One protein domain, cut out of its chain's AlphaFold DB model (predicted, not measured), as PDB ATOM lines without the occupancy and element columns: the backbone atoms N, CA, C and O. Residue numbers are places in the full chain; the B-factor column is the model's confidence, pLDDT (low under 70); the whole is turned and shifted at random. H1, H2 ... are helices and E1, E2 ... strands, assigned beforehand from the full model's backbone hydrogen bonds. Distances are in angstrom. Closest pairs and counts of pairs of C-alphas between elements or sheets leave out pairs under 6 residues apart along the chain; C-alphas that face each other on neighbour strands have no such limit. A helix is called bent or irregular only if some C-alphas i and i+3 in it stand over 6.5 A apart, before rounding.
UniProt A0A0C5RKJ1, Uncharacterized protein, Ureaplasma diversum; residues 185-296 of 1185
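What this domain is: This is residues 185 to 296 of the 1185 residues of an uncharacterized protein of Ureaplasma diversum (UniProt A0A0C5RKJ1). A long, strongly twisted antiparallel sheet, built on the hairpin of E1 and E2, runs through the model, with H1 over one face near one end of the hairpin and H3 over the opposite face nearer the other end. E4 lies along the first part of E2, short E3 beside its last residues, and H2 only grazes the sheet. The printed part has 112 residues, with three named helices, H1 to H3, followed along the chain by four named strands, E1 to E4; the class is mixed, helices and strands, and the sheet is branched, E2 being the antiparallel neighbour of E1, of E3 and of E4. The whole is compact, with a radius of gyration of the C-alphas of 14.4 A, yet elongated, spanning 45 by 29 by 22 A.

How they stand to each other: E2, residues 259 to 270, has E1, residues 240 to 252, on one side, and E3, residues 276 to 278, and E4, residues 285 to 292, on the other side. E1, E2 and E3 form a meander, each strand the antiparallel neighbour of the one before, with hairpins E1 and E2, E2 and E3. N 245 and O 264 are 2.7 A apart across E1 and E2, N 269 and O 277 2.8 A across E2 and E3, and N 289 and O 261 2.8 A across the antiparallel pair E2 and E4. E1 bends by 63 degrees at residue 248, E2 by 56 degrees at residue 262. H3, residues 221 to 231, is on the sheet at a height of 7.6 A, over E2 and slantwise to it at 43 degrees on the local plane; its closest C-alphas to E2 are those of Pro 221 and Ala 261, 5.0 A. H1, residues 185 to 196, is on the opposite face at a height of 9.3 A, over E2 and only just over E1, with 3 C-alphas falling on E1; it runs along E2 at 9 degrees on the local plane. H2, residues 199 to 204, grazes the sheet with residues 199 to 203. H1 and H2 only just touch, with 3 pairs of C-alphas within 8 A, only at the corner by their link; Ile 195 and Glu 201 have the closest C-alphas, 5.5 A. H1 and H3 are apart. Every O i to N i+4 pair is within hydrogen-bond range in H1 and H2, but 3 of 7 in H3, where 5 of 8 O i to N i+3 pairs are.

Where its parts are: E1 spans 32.6 A from C-alpha 240 at (174.161, 140.809, 92.533), E2 32.1 A, and E4 19.9 A to C-alpha 292 at (201.223, 139.542, 91.377); E3 spans 6.9 A. H1 spans 16.3 A from C-alpha 185 at (166.478, 138.841, 90.690), H2 8.7 A and H3 13.6 A; H3 is irregular, C-alphas 222 and 225 being 7.7 A apart.

The domain as a whole: The C-alphas farthest apart, those of Asp 255 and Glu 272, are 46.5 A apart. The printed part has no cut. The link from H2 to H3 is long, 16 residues; its residues 207 to 208 pair with residues 232 to 233, antiparallel. Mean pLDDT of the printed part is 87.7, and residue 255 is under 70.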
ATOM      1  N   ASP A 185     165.570 139.036  89.548       87.94
ATOM      2  CA  ASP A 185     166.478 138.841  90.690       87.94
ATOM      3  C   ASP A 185     166.792 137.366  90.989       87.94
ATOM      4  O   ASP A 185     167.926 137.041  91.337       87.94
ATOM      5  N   GLU A 186     165.817 136.458  90.864       87.69
ATOM      6  CA  GLU A 186     166.047 135.029  91.115       87.69
ATOM      7  C   GLU A 186     166.959 134.404  90.047       87.69
ATOM      8  O   GLU A 186     167.831 133.595  90.370       87.69
ATOM      9  N   ILE A 187     166.794 134.809  88.782       90.06
ATOM     10  CA  ILE A 187     167.643 134.390  87.656       90.06
ATOM     11  C   ILE A 187     169.059 134.939  87.859       90.06
ATOM     12  O   ILE A 187     170.040 134.204  87.738       90.06
ATOM     13  N   ASP A 188     169.157 136.212  88.241       91.94
ATOM     14  CA  ASP A 188     170.412 136.919  88.484       91.94
ATOM     15  C   ASP A 188     171.195 136.314  89.661       91.94
ATOM     16  O   ASP A 188     172.399 136.061  89.548       91.94
ATOM     17  N   TYR A 189     170.517 135.999  90.771       91.75
ATOM     18  CA  TYR A 189     171.129 135.326  91.916       91.75
ATOM     19  C   TYR A 189     171.572 133.901  91.572       91.75
ATOM     20  O   TYR A 189     172.712 133.540  91.860       91.75
ATOM     21  N   LYS A 190     170.719 133.104  90.908       91.12
ATOM     22  CA  LYS A 190     171.080 131.749  90.452       91.12
ATOM     23  C   LYS A 190     172.296 131.781  89.533       91.12
ATOM     24  O   LYS A 190     173.174 130.930  89.671       91.12
ATOM     25  N   LYS A 191     172.396 132.781  88.650       92.06
ATOM     26  CA  LYS A 191     173.570 132.945  87.791       92.06
ATOM     27  C   LYS A 191     174.822 133.274  88.597       92.06
ATOM     28  O   LYS A 191     175.858 132.648  88.390       92.06
ATOM     29  N   ALA A 192     174.733 134.200  89.552       93.06
ATOM     30  CA  ALA A 192     175.844 134.503  90.452       93.06
ATOM     31  C   ALA A 192     176.286 133.263  91.259       93.06
ATOM     32  O   ALA A 192     177.485 133.009  91.397       93.06
ATOM     33  N   GLU A 193     175.335 132.461  91.743       93.06
ATOM     34  CA  GLU A 193     175.585 131.229  92.498       93.06
ATOM     35  C   GLU A 193     176.190 130.104  91.637       93.06
ATOM     36  O   GLU A 193     176.994 129.306  92.122       93.06
ATOM     37  N   GLU A 194     175.829 130.031  90.357       92.56
ATOM     38  CA  GLU A 194     176.439 129.125  89.380       92.56
ATOM     39  C   GLU A 194     177.897 129.521  89.115       92.56
ATOM     40  O   GLU A 194     178.806 128.699  89.241       92.56
ATOM     41  N   ILE A 195     178.134 130.797  88.796       92.62
ATOM     42  CA  ILE A 195     179.451 131.300  88.394       92.62
ATOM     43  C   ILE A 195     180.448 131.223  89.552       92.62
ATOM     44  O   ILE A 195     181.590 130.816  89.340       92.62
ATOM     45  N   ILE A 196     180.033 131.539  90.785       92.12
ATOM     46  CA  ILE A 196     180.946 131.526  91.937       92.12
ATOM     47  C   ILE A 196     181.492 130.129  92.270       92.12
ATOM     48  O   ILE A 196     182.545 130.010  92.887       92.12
ATOM     49  N   LYS A 197     180.827 129.052  91.836       90.00
ATOM     50  CA  LYS A 197     181.292 127.673  92.068       90.00
ATOM     51  C   LYS A 197     182.515 127.304  91.217       90.00
ATOM     52  O   LYS A 197     183.140 126.279  91.479       90.00
ATOM     53  N   SER A 198     182.883 128.122  90.224       88.94
ATOM     54  CA  SER A 198     183.988 127.853  89.301       88.94
ATOM     55  C   SER A 198     184.963 129.026  89.199       88.94
ATOM     56  O   SER A 198     184.634 130.089  88.675       88.94
ATOM     57  N   LYS A 199     186.227 128.786  89.585       85.25
ATOM     58  CA  LYS A 199     187.340 129.734  89.385       85.25
ATOM     59  C   LYS A 199     187.388 130.238  87.941       85.25
ATOM     60  O   LYS A 199     187.511 131.435  87.705       85.25
ATOM     61  N   THR A 200     187.302 129.318  86.982       87.00
ATOM     62  CA  THR A 200     187.383 129.620  85.549       87.00
ATOM     63  C   THR A 200     186.268 130.566  85.116       87.00
ATOM     64  O   THR A 200     186.536 131.549  84.432       87.00
ATOM     65  N   GLU A 201     185.035 130.320  85.562       88.69
ATOM     66  CA  GLU A 201     183.877 131.129  85.171       88.69
ATOM     67  C   GLU A 201     183.909 132.538  85.772       88.69
ATOM     68  O   GLU A 201     183.509 133.490  85.095       88.69
ATOM     69  N   ILE A 202     184.417 132.676  87.007       88.06
ATOM     70  CA  ILE A 202     184.684 133.978  87.633       88.06
ATOM     71  C   ILE A 202     185.703 134.744  86.786       88.06
ATOM     72  O   ILE A 202     185.421 135.850  86.332       88.06
ATOM     73  N   LEU A 203     186.878 134.154  86.543       85.62
ATOM     74  CA  LEU A 203     187.994 134.839  85.885       85.62
ATOM     75  C   LEU A 203     187.683 135.224  84.430       85.62
ATOM     76  O   LEU A 203     188.084 136.300  83.994       85.62
ATOM     77  N   LEU A 204     186.915 134.408  83.697       86.00
ATOM     78  CA  LEU A 204     186.462 134.730  82.335       86.00
ATOM     79  C   LEU A 204     185.525 135.951  82.266       86.00
ATOM     80  O   LEU A 204     185.395 136.542  81.194       86.00
ATOM     81  N   ARG A 205     184.887 136.326  83.384       88.31
ATOM     82  CA  ARG A 205     183.940 137.454  83.498       88.31
ATOM     83  C   ARG A 205     184.472 138.626  84.313       88.31
ATOM     84  O   ARG A 205     183.749 139.595  84.528       88.31
ATOM     85  N   ILE A 206     185.722 138.549  84.761       87.69
ATOM     86  CA  ILE A 206     186.437 139.703  85.288       87.69
ATOM     87  C   ILE A 206     187.068 140.433  84.105       87.69
ATOM     88  O   ILE A 206     187.889 139.876  83.374       87.69
ATOM     89  N   PHE A 207     186.716 141.701  83.939       87.31
ATOM     90  CA  PHE A 207     187.237 142.530  82.857       87.31
ATOM     91  C   PHE A 207     188.131 143.627  83.409       87.31
ATOM     92  O   PHE A 207     187.871 144.158  84.482       87.31
ATOM     93  N   LEU A 208     189.194 143.985  82.689       83.75
ATOM     94  CA  LEU A 208     189.998 145.155  83.051       83.75
ATOM     95  C   LEU A 208     189.121 146.407  82.966       83.75
ATOM     96  O   LEU A 208     188.277 146.500  82.085       83.75
ATOM     97  N   LYS A 209     189.329 147.408  83.821       86.12
ATOM     98  CA  LYS A 209     188.694 148.713  83.594       86.12
ATOM     99  C   LYS A 209     189.368 149.439  82.433       86.12
ATOM    100  O   LYS A 209     190.596 149.473  82.353       86.12
ATOM    101  N   ARG A 210     188.572 150.105  81.583       79.00
ATOM    102  CA  ARG A 210     189.035 150.824  80.369       79.00
ATOM    103  C   ARG A 210     190.205 151.778  80.597       79.00
ATOM    104  O   ARG A 210     191.110 151.855  79.776       79.00
ATOM    105  N   ASN A 211     190.215 152.461  81.738       74.25
ATOM    106  CA  ASN A 211     191.227 153.468  82.052       74.25
ATOM    107  C   ASN A 211     192.378 152.930  82.918       74.25
ATOM    108  O   ASN A 211     193.214 153.717  83.369       74.25
ATOM    109  N   SER A 212     192.436 151.619  83.179       74.50
ATOM    110  CA  SER A 212     193.522 151.058  83.979       74.50
ATOM    111  C   SER A 212     194.846 151.130  83.215       74.50
ATOM    112  O   SER A 212     195.000 150.543  82.142       74.50
ATOM    113  N   LYS A 213     195.815 151.852  83.789       72.50
ATOM    114  CA  LYS A 213     197.196 151.946  83.281       72.50
ATOM    115  C   LYS A 213     198.123 150.876  83.858       72.50
ATOM    116  O   LYS A 213     199.236 150.710  83.369       72.50
ATOM    117  N   ILE A 214     197.667 150.180  84.895       75.06
ATOM    118  CA  ILE A 214     198.418 149.142  85.595       75.06
ATOM    119  C   ILE A 214     197.640 147.824  85.568       75.06
ATOM    120  O   ILE A 214     196.440 147.772  85.289       75.06
ATOM    121  N   THR A 215     198.356 146.755  85.855       77.44
ATOM    122  CA  THR A 215     197.908 145.364  85.897       77.44
ATOM    123  C   THR A 215     198.143 144.817  87.301       77.44
ATOM    124  O   THR A 215     198.863 145.434  88.087       77.44
ATOM    125  N   HIS A 216     197.572 143.668  87.676       79.12
ATOM    126  CA  HIS A 216     197.877 143.148  89.016       79.12
ATOM    127  C   HIS A 216     199.340 142.683  89.160       79.12
ATOM    128  O   HIS A 216     199.836 142.573  90.277       79.12
ATOM    129  N   SER A 217     200.070 142.482  88.056       77.62
ATOM    130  CA  SER A 217     201.522 142.270  88.094       77.62
ATOM    131  C   SER A 217     202.307 143.505  88.552       77.62
ATOM    132  O   SER A 217     203.498 143.394  88.834       77.62
ATOM    133  N   ASP A 218     201.648 144.661  88.687       79.50
ATOM    134  CA  ASP A 218     202.222 145.899  89.221       79.50
ATOM    135  C   ASP A 218     201.923 146.117  90.721       79.50
ATOM    136  O   ASP A 218     202.461 147.052  91.316       79.50
ATOM    137  N   ILE A 219     201.093 145.275  91.352       85.50
ATOM    138  CA  ILE A 219     200.700 145.398  92.771       85.50
ATOM    139  C   ILE A 219     201.119 144.169  93.582       85.50
ATOM    140  O   ILE A 219     201.264 143.071  93.042       85.50
ATOM    141  N   TYR A 220     201.280 144.341  94.895       87.06
ATOM    142  CA  TYR A 220     201.612 143.238  95.797       87.06
ATOM    143  C   TYR A 220     200.398 142.370  96.137       87.06
ATOM    144  O   TYR A 220     199.271 142.872  96.181       87.06
ATOM    145  N   PRO A 221     200.605 141.071  96.431       89.31
ATOM    146  CA  PRO A 221     199.501 140.162  96.729       89.31
ATOM    147  C   PRO A 221     198.735 140.525  98.011       89.31
ATOM    148  O   PRO A 221     197.558 140.196  98.131       89.31
ATOM    149  N   ASP A 222     199.351 141.231  98.965       88.56
ATOM    150  CA  ASP A 222     198.668 141.716 100.174       88.56
ATOM    151  C   ASP A 222     197.714 142.894  99.910       88.56
ATOM    152  O   ASP A 222     196.816 143.151 100.711       88.56
ATOM    153  N   GLN A 223     197.836 143.556  98.758       89.62
ATOM    154  CA  GLN A 223     196.957 144.647  98.329       89.62
ATOM    155  C   GLN A 223     195.751 144.161  97.511       89.62
ATOM    156  O   GLN A 223     194.939 144.976  97.069       89.62
ATOM    157  N   ALA A 224     195.621 142.849  97.284       88.62
ATOM    158  CA  ALA A 224     194.663 142.299  96.331       88.62
ATOM    159  C   ALA A 224     193.204 142.700  96.625       88.62
ATOM    160  O   ALA A 224     192.495 143.099  95.707       88.62
ATOM    161  N   ILE A 225     192.760 142.676  97.887       89.25
ATOM    162  CA  ILE A 225     191.374 143.038  98.248       89.25
ATOM    163  C   ILE A 225     191.059 144.497  97.899       89.25
ATOM    164  O   ILE A 225     190.018 144.777  97.315       89.25
ATOM    165  N   GLU A 226     191.969 145.425  98.206       86.19
ATOM    166  CA  GLU A 226     191.764 146.854  97.949       86.19
ATOM    167  C   GLU A 226     191.835 147.179  96.449       86.19
ATOM    168  O   GLU A 226     191.088 148.017  95.943       86.19
ATOM    169  N   LYS A 227     192.760 146.534  95.729       87.62
ATOM    170  CA  LYS A 227     193.116 146.922  94.360       87.62
ATOM    171  C   LYS A 227     192.344 146.177  93.282       87.62
ATOM    172  O   LYS A 227     192.106 146.770  92.235       87.62
ATOM    173  N   LEU A 228     191.922 144.929  93.491       86.50
ATOM    174  CA  LEU A 228     191.217 144.180  92.443       86.50
ATOM    175  C   LEU A 228     189.908 144.877  92.028       86.50
ATOM    176  O   LEU A 228     189.679 145.053  90.837       86.50
ATOM    177  N   GLU A 229     189.108 145.392  92.966       86.00
ATOM    178  CA  GLU A 229     187.890 146.149  92.611       86.00
ATOM    179  C   GLU A 229     188.188 147.484  91.903       86.00
ATOM    180  O   GLU A 229     187.358 148.012  91.162       86.00
ATOM    181  N   GLN A 230     189.375 148.059  92.123       86.69
ATOM    182  CA  GLN A 230     189.815 149.279  91.442       86.69
ATOM    183  C   GLN A 230     190.246 148.983  90.002       86.69
ATOM    184  O   GLN A 230     189.983 149.796  89.118       86.69
ATOM    185  N   LEU A 231     190.876 147.828  89.771       85.12
ATOM    186  CA  LEU A 231     191.459 147.430  88.487       85.12
ATOM    187  C   LEU A 231     190.472 146.744  87.548       85.12
ATOM    188  O   LEU A 231     190.654 146.817  86.329       85.12
ATOM    189  N   TYR A 232     189.448 146.096  88.099       87.38
ATOM    190  CA  TYR A 232     188.556 145.241  87.334       87.38
ATOM    191  C   TYR A 232     187.081 145.576  87.526       87.38
ATOM    192  O   TYR A 232     186.645 145.977  88.606       87.38
ATOM    193  N   ASP A 233     186.315 145.358  86.466       89.62
ATOM    194  CA  ASP A 233     184.875 145.195  86.545       89.62
ATOM    195  C   ASP A 233     184.585 143.754  86.968       89.62
ATOM    196  O   ASP A 233     185.019 142.792  86.324       89.62
ATOM    197  N   LEU A 234     183.895 143.624  88.098       90.75
ATOM    198  CA  LEU A 234     183.558 142.338  88.692       90.75
ATOM    199  C   LEU A 234     182.337 141.706  88.000       90.75
ATOM    200  O   LEU A 234     181.456 142.448  87.545       90.75
ATOM    201  N   PRO A 235     182.217 140.362  87.984       91.81
ATOM    202  CA  PRO A 235     181.049 139.682  87.442       91.81
ATOM    203  C   PRO A 235     179.792 140.157  88.171       91.81
ATOM    204  O   PRO A 235     179.665 139.980  89.385       91.81
ATOM    205  N   THR A 236     178.894 140.797  87.428       91.69
ATOM    206  CA  THR A 236     177.692 141.447  87.956       91.69
ATOM    207  C   THR A 236     176.481 140.944  87.181       91.69
ATOM    208  O   THR A 236     176.497 140.933  85.953       91.69
ATOM    209  N   PHE A 237     175.447 140.546  87.913       90.88
ATOM    210  CA  PHE A 237     174.211 139.940  87.430       90.88
ATOM    211  C   PHE A 237     173.056 140.680  88.114       90.88
ATOM    212  O   PHE A 237     172.828 140.513  89.313       90.88
ATOM    213  N   GLY A 238     172.409 141.600  87.393       89.31
ATOM    214  CA  GLY A 238     171.427 142.526  87.970       89.31
ATOM    215  C   GLY A 238     171.960 143.288  89.185       89.31
ATOM    216  O   GLY A 238     172.923 144.053  89.088       89.31
ATOM    217  N   LYS A 239     171.325 143.083  90.344       91.56
ATOM    218  CA  LYS A 239     171.741 143.678  91.625       91.56
ATOM    219  C   LYS A 239     172.820 142.884  92.372       91.56
ATOM    220  O   LYS A 239     173.310 143.371  93.391       91.56
ATOM    221  N   TYR A 240     173.179 141.691  91.903       94.44
ATOM    222  CA  TYR A 240     174.161 140.809  92.533       94.44
ATOM    223  C   TYR A 240     175.534 140.937  91.865       94.44
ATOM    224  O   TYR A 240     175.630 141.093  90.651       94.44
ATOM    225  N   ARG A 241     176.620 140.832  92.635       94.00
ATOM    226  CA  ARG A 241     177.987 140.739  92.095       94.00
ATOM    227  C   ARG A 241     178.839 139.740  92.862       94.00
ATOM    228  O   ARG A 241     178.664 139.575  94.069       94.00
ATOM    229  N   ILE A 242     179.791 139.116  92.178       94.38
ATOM    230  CA  ILE A 242     180.801 138.246  92.793       94.38
ATOM    231  C   ILE A 242     182.024 139.100  93.130       94.38
ATOM    232  O   ILE A 242     182.621 139.700  92.239       94.38
ATOM    233  N   ALA A 243     182.394 139.165  94.409       93.88
ATOM    234  CA  ALA A 243     183.422 140.080  94.905       93.88
ATOM    235  C   ALA A 243     184.426 139.394  95.850       93.88
ATOM    236  O   ALA A 243     184.069 138.425  96.537       93.88
ATOM    237  N   PRO A 244     185.678 139.889  95.916       93.00
ATOM    238  CA  PRO A 244     186.669 139.401  96.866       93.00
ATOM    239  C   PRO A 244     186.278 139.813  98.295       93.00
ATOM    240  O   PRO A 244     186.189 140.993  98.622       93.00
ATOM    241  N   LYS A 245     186.036 138.832  99.165       92.62
ATOM    242  CA  LYS A 245     185.559 139.018 100.543       92.62
ATOM    243  C   LYS A 245     186.687 139.194 101.549       92.62
ATOM    244  O   LYS A 245     186.612 140.072 102.406       92.62
ATOM    245  N   LYS A 246     187.713 138.341 101.484       93.88
ATOM    246  CA  LYS A 246     188.783 138.304 102.491       93.88
ATOM    247  C   LYS A 246     190.080 137.741 101.925       93.88
ATOM    248  O   LYS A 246     190.073 136.739 101.217       93.88
ATOM    249  N   LEU A 247     191.205 138.359 102.285       94.12
ATOM    250  CA  LEU A 247     192.536 137.807 102.036       94.12
ATOM    251  C   LEU A 247     192.857 136.759 103.108       94.12
ATOM    252  O   LEU A 247     192.887 137.077 104.297       94.12
ATOM    253  N   ILE A 248     193.112 135.522 102.689       94.62
ATOM    254  CA  ILE A 248     193.535 134.426 103.571       94.62
ATOM    255  C   ILE A 248     195.045 134.434 103.745       94.62
ATOM    256  O   ILE A 248     195.550 134.322 104.862       94.62
ATOM    257  N   LYS A 249     195.772 134.579 102.635       91.19
ATOM    258  CA  LYS A 249     197.230 134.506 102.626       91.19
ATOM    259  C   LYS A 249     197.800 135.296 101.456       91.19
ATOM    260  O   LYS A 249     197.282 135.205 100.350       91.19
ATOM    261  N   ALA A 250     198.898 136.006 101.691       89.94
ATOM    262  CA  ALA A 250     199.710 136.629 100.650       89.94
ATOM    263  C   ALA A 250     201.171 136.214 100.831       89.94
ATOM    264  O   ALA A 250     201.703 136.280 101.939       89.94
ATOM    265  N   TYR A 251     201.814 135.764  99.760       86.56
ATOM    266  CA  TYR A 251     203.184 135.253  99.808       86.56
ATOM    267  C   TYR A 251     203.863 135.363  98.444       86.56
ATOM    268  O   TYR A 251     203.208 135.532  97.419       86.56
ATOM    269  N   ASP A 252     205.190 135.269  98.438       83.88
ATOM    270  CA  ASP A 252     205.942 135.031  97.210       83.88
ATOM    271  C   ASP A 252     205.861 133.534  96.875       83.88
ATOM    272  O   ASP A 252     206.330 132.695  97.646       83.88
ATOM    273  N   ALA A 253     205.217 133.191  95.758       81.12
ATOM    274  CA  ALA A 253     205.105 131.818  95.265       81.12
ATOM    275  C   ALA A 253     206.292 131.422  94.365       81.12
ATOM    276  O   ALA A 253     206.282 130.344  93.765       81.12
ATOM    277  N   GLY A 254     207.321 132.270  94.301       75.75
ATOM    278  CA  GLY A 254     208.573 132.012  93.616       75.75
ATOM    279  C   GLY A 254     208.528 132.341  92.131       75.75
ATOM    280  O   GLY A 254     207.574 132.901  91.590       75.75
ATOM    281  N   ASP A 255     209.601 131.958  91.457       69.56
ATOM    282  CA  ASP A 255     209.940 132.402  90.108       69.56
ATOM    283  C   ASP A 255     208.923 132.038  89.022       69.56
ATOM    284  O   ASP A 255     208.878 132.682  87.977       69.56
ATOM    285  N   GLN A 256     208.137 130.986  89.249       71.31
ATOM    286  CA  GLN A 256     207.149 130.484  88.302       71.31
ATOM    287  C   GLN A 256     205.801 131.196  88.427       71.31
ATOM    288  O   GLN A 256     205.102 131.356  87.435       71.31
ATOM    289  N   PHE A 257     205.408 131.595  89.632       75.06
ATOM    290  CA  PHE A 257     204.046 132.061  89.910       75.06
ATOM    291  C   PHE A 257     204.006 133.506  90.408       75.06
ATOM    292  O   PHE A 257     202.928 134.082  90.502       75.06
ATOM    293  N   GLY A 258     205.163 134.112  90.678       80.62
ATOM    294  CA  GLY A 258     205.264 135.474  91.184       80.62
ATOM    295  C   GLY A 258     204.689 135.608  92.593       80.62
ATOM    296  O   GLY A 258     204.684 134.659  93.379       80.62
ATOM    297  N   GLY A 259     204.178 136.795  92.918       84.62
ATOM    298  CA  GLY A 259     203.367 136.970  94.118       84.62
ATOM    299  C   GLY A 259     202.037 136.224  93.987       84.62
ATOM    300  O   GLY A 259     201.430 136.208  92.914       84.62
ATOM    301  N   ALA A 260     201.568 135.626  95.080       89.19
ATOM    302  CA  ALA A 260     200.293 134.923  95.131       89.19
ATOM    303  C   ALA A 260     199.437 135.378  96.314       89.19
ATOM    304  O   ALA A 260     199.940 135.594  97.421       89.19
ATOM    305  N   ALA A 261     198.132 135.476  96.065       91.81
ATOM    306  CA  ALA A 261     197.109 135.775  97.053       91.81
ATOM    307  C   ALA A 261     196.047 134.668  97.056       91.81
ATOM    308  O   ALA A 261     195.487 134.323  96.015       91.81
ATOM    309  N   GLU A 262     195.753 134.114  98.227       93.62
ATOM    310  CA  GLU A 262     194.608 133.231  98.454       93.62
ATOM    311  C   GLU A 262     193.457 134.082  98.989       93.62
ATOM    312  O   GLU A 262     193.574 134.690 100.055       93.62
ATOM    313  N   ILE A 263     192.371 134.173  98.221       93.12
ATOM    314  CA  ILE A 263     191.256 135.094  98.459       93.12
ATOM    315  C   ILE A 263     189.956 134.299  98.562       93.12
ATOM    316  O   ILE A 263     189.670 133.469  97.698       93.12
ATOM    317  N   GLU A 264     189.162 134.573  99.594       94.12
ATOM    318  CA  GLU A 264     187.764 134.148  99.675       94.12
ATOM    319  C   GLU A 264     186.902 135.058  98.799       94.12
ATOM    320  O   GLU A 264     186.931 136.277  98.960       94.12
ATOM    321  N   TRP A 265     186.114 134.473  97.906       93.31
ATOM    322  CA  TRP A 265     185.130 135.147  97.061       93.31
ATOM    323  C   TRP A 265     183.723 134.834  97.563       93.31
ATOM    324  O   TRP A 265     183.464 133.721  98.023       93.31
ATOM    325  N   SER A 266     182.817 135.809  97.492       95.19
ATOM    326  CA  SER A 266     181.406 135.633  97.861       95.19
ATOM    327  C   SER A 266     180.498 136.571  97.057       95.19
ATOM    328  O   SER A 266     180.974 137.329  96.209       95.19
ATOM    329  N   ILE A 267     179.191 136.512  97.309       96.12
ATOM    330  CA  ILE A 267     178.176 137.290  96.593       96.12
ATOM    331  C   ILE A 267     177.776 138.511  97.424       96.12
ATOM    332  O   ILE A 267     177.469 138.408  98.615       96.12
ATOM    333  N   GLN A 268     177.763 139.671  96.775       95.75
ATOM    334  CA  GLN A 268     177.165 140.896  97.291       95.75
ATOM    335  C   GLN A 268     175.882 141.221  96.529       95.75
ATOM    336  O   GLN A 268     175.763 140.896  95.351       95.75
ATOM    337  N   GLN A 269     174.953 141.906  97.185       95.31
ATOM    338  CA  GLN A 269     173.708 142.406  96.617       95.31
ATOM    339  C   GLN A 269     173.598 143.909  96.885       95.31
ATOM    340  O   GLN A 269     173.973 144.367  97.965       95.31
ATOM    341  N   LYS A 270     173.077 144.676  95.923       95.12
ATOM    342  CA  LYS A 270     172.702 146.074  96.158       95.12
ATOM    343  C   LYS A 270     171.514 146.176  97.109       95.12
ATOM    344  O   LYS A 270     170.503 145.495  96.917       95.12
ATOM    345  N   ASP A 271     171.648 147.042  98.100       89.62
ATOM    346  CA  ASP A 271     170.553 147.475  98.956       89.62
ATOM    347  C   ASP A 271     169.731 148.603  98.302       89.62
ATOM    348  O   ASP A 271     169.978 149.015  97.164       89.62
ATOM    349  N   GLU A 272     168.730 149.098  99.028       86.81
ATOM    350  CA  GLU A 272     167.833 150.173  98.581       86.81
ATOM    351  C   GLU A 272     168.565 151.503  98.318       86.81
ATOM    352  O   GLU A 272     168.098 152.317  97.524       86.81
ATOM    353  N   ASN A 273     169.744 151.699  98.919       89.06
ATOM    354  CA  ASN A 273     170.609 152.860  98.703       89.06
ATOM    355  C   ASN A 273     171.625 152.632  97.572       89.06
ATOM    356  O   ASN A 273     172.502 153.471  97.355       89.06
ATOM    357  N   ASN A 274     171.503 151.524  96.829       88.44
ATOM    358  CA  ASN A 274     172.403 151.128  95.747       88.44
ATOM    359  C   ASN A 274     173.832 150.796  96.238       88.44
ATOM    360  O   ASN A 274     174.770 150.776  95.435       88.44
ATOM    361  N   GLU A 275     174.005 150.507  97.536       91.06
ATOM    362  CA  GLU A 275     175.262 150.048  98.129       91.06
ATOM    363  C   GLU A 275     175.335 148.520  98.141       91.06
ATOM    364  O   GLU A 275     174.365 147.829  98.438       91.06
ATOM    365  N   TYR A 276     176.512 147.961  97.865       92.00
ATOM    366  CA  TYR A 276     176.709 146.514  97.925       92.00
ATOM    367  C   TYR A 276     176.881 146.030  99.373       92.00
ATOM    368  O   TYR A 276     177.813 146.441 100.068       92.00
ATOM    369  N   LYS A 277     176.023 145.101  99.808       93.81
ATOM    370  CA  LYS A 277     176.125 144.362 101.080       93.81
ATOM    371  C   LYS A 277     176.351 142.874 100.811       93.81
ATOM    372  O   LYS A 277     175.954 142.366  99.766       93.81
ATOM    373  N   TRP A 278     177.009 142.168 101.729       95.12
ATOM    374  CA  TRP A 278     177.189 140.715 101.616       95.12
ATOM    375  C   TRP A 278     175.850 139.995 101.783       95.12
ATOM    376  O   TRP A 278     175.080 140.346 102.671       95.12
ATOM    377  N   VAL A 279     175.593 138.990 100.947       93.38
ATOM    378  CA  VAL A 279     174.407 138.138 101.084       93.38
ATOM    379  C   VAL A 279     174.663 137.097 102.177       93.38
ATOM    380  O   VAL A 279     175.652 136.359 102.124       93.38
ATOM    381  N   ASP A 280     173.775 137.033 103.168       86.56
ATOM    382  CA  ASP A 280     173.853 136.044 104.244       86.56
ATOM    383  C   ASP A 280     173.726 134.618 103.686       86.56
ATOM    384  O   ASP A 280     172.892 134.341 102.826       86.56
ATOM    385  N   ASN A 281     174.561 133.695 104.178       85.94
ATOM    386  CA  ASN A 281     174.640 132.294 103.728       85.94
ATOM    387  C   ASN A 281     174.985 132.079 102.240       85.94
ATOM    388  O   ASN A 281     174.860 130.957 101.747       85.94
ATOM    389  N   ALA A 282     175.449 133.106 101.520       88.69
ATOM    390  CA  ALA A 282     175.953 132.922 100.163       88.69
ATOM    391  C   ALA A 282     177.173 131.992 100.127       88.69
ATOM    392  O   ALA A 282     177.961 131.921 101.077       88.69
ATOM    393  N   VAL A 283     177.358 131.315  98.991       88.88
ATOM    394  CA  VAL A 283     178.526 130.464  98.739       88.88
ATOM    395  C   VAL A 283     179.811 131.276  98.950       88.88
ATOM    396  O   VAL A 283     179.932 132.424  98.511       88.88
ATOM    397  N   VAL A 284     180.771 130.669  99.646       91.00
ATOM    398  CA  VAL A 284     182.125 131.199  99.820       91.00
ATOM    399  C   VAL A 284     183.096 130.195  99.227       91.00
ATOM    400  O   VAL A 284     183.035 129.009  99.550       91.00
ATOM    401  N   ILE A 285     183.993 130.668  98.368       91.25
ATOM    402  CA  ILE A 285     185.022 129.831  97.755       91.25
ATOM    403  C   ILE A 285     186.388 130.497  97.867       91.25
ATOM    404  O   ILE A 285     186.518 131.705  97.676       91.25
ATOM    405  N   THR A 286     187.417 129.709  98.163       91.88
ATOM    406  CA  THR A 286     188.793 130.209  98.226       91.88
ATOM    407  C   THR A 286     189.505 129.929  96.916       91.88
ATOM    408  O   THR A 286     189.574 128.789  96.449       91.88
ATOM    409  N   HIS A 287     190.079 130.973  96.328       88.19
ATOM    410  CA  HIS A 287     190.844 130.878  95.096       88.19
ATOM    411  C   HIS A 287     192.218 131.509  95.243       88.19
ATOM    412  O   HIS A 287     192.373 132.609  95.772       88.19
ATOM    413  N   LYS A 288     193.218 130.803  94.714       88.44
ATOM    414  CA  LYS A 288     194.565 131.326  94.531       88.44
ATOM    415  C   LYS A 288     194.625 132.134  93.237       88.44
ATOM    416  O   LYS A 288     194.315 131.603  92.163       88.44
ATOM    417  N   ILE A 289     195.052 133.384  93.360       85.88
ATOM    418  CA  ILE A 289     195.428 134.263  92.256       85.88
ATOM    419  C   ILE A 289     196.945 134.436  92.298       85.88
ATOM    420  O   ILE A 289     197.527 134.661  93.360       85.88
ATOM    421  N   GLU A 290     197.576 134.267  91.146       84.25
ATOM    422  CA  GLU A 290     199.027 134.285  90.950       84.25
ATOM    423  C   GLU A 290     199.413 135.483  90.074       84.25
ATOM    424  O   GLU A 290     198.557 136.275  89.685       84.25
ATOM    425  N   HIS A 291     200.702 135.609  89.763       80.19
ATOM    426  CA  HIS A 291     201.269 136.637  88.888       80.19
ATOM    427  C   HIS A 291     201.165 138.074  89.420       80.19
ATOM    428  O   HIS A 291     201.298 139.031  88.658       80.19
ATOM    429  N   PHE A 292     201.008 138.245  90.736       83.75
ATOM    430  CA  PHE A 292     201.223 139.542  91.377       83.75
ATOM    431  C   PHE A 292     202.706 139.927  91.360       83.75
ATOM    432  O   PHE A 292     203.595 139.078  91.209       83.75
ATOM    433  N   LYS A 293     202.984 141.213  91.595       83.00
ATOM    434  CA  LYS A 293     204.346 141.710  91.801       83.00
ATOM    435  C   LYS A 293     205.008 140.934  92.946       83.00
ATOM    436  O   LYS A 293     204.460 140.842  94.047       83.00
ATOM    437  N   ARG A 294     206.195 140.372  92.699       83.50
ATOM    438  CA  ARG A 294     207.003 139.730  93.747       83.50
ATOM    439  C   ARG A 294     207.533 140.775  94.716       83.50
ATOM    440  O   ARG A 294     207.914 141.869  94.302       83.50
ATOM    441  N   TYR A 295     207.585 140.422  95.998       81.06
ATOM    442  CA  TYR A 295     208.169 141.277  97.025       81.06
ATOM    443  C   TYR A 295     209.639 141.571  96.716       81.06
ATOM    444  O   TYR A 295     210.443 140.661  96.518       81.06
ATOM    445  N   GLN A 296     209.973 142.857  96.705       80.31
ATOM    446  CA  GLN A 296     211.317 143.379  96.476       80.31
ATOM    447  C   GLN A 296     211.721 144.246  97.665       80.31
ATOM    448  O   GLN A 296     210.843 144.759  98.363       80.31
TER     449      GLN A 296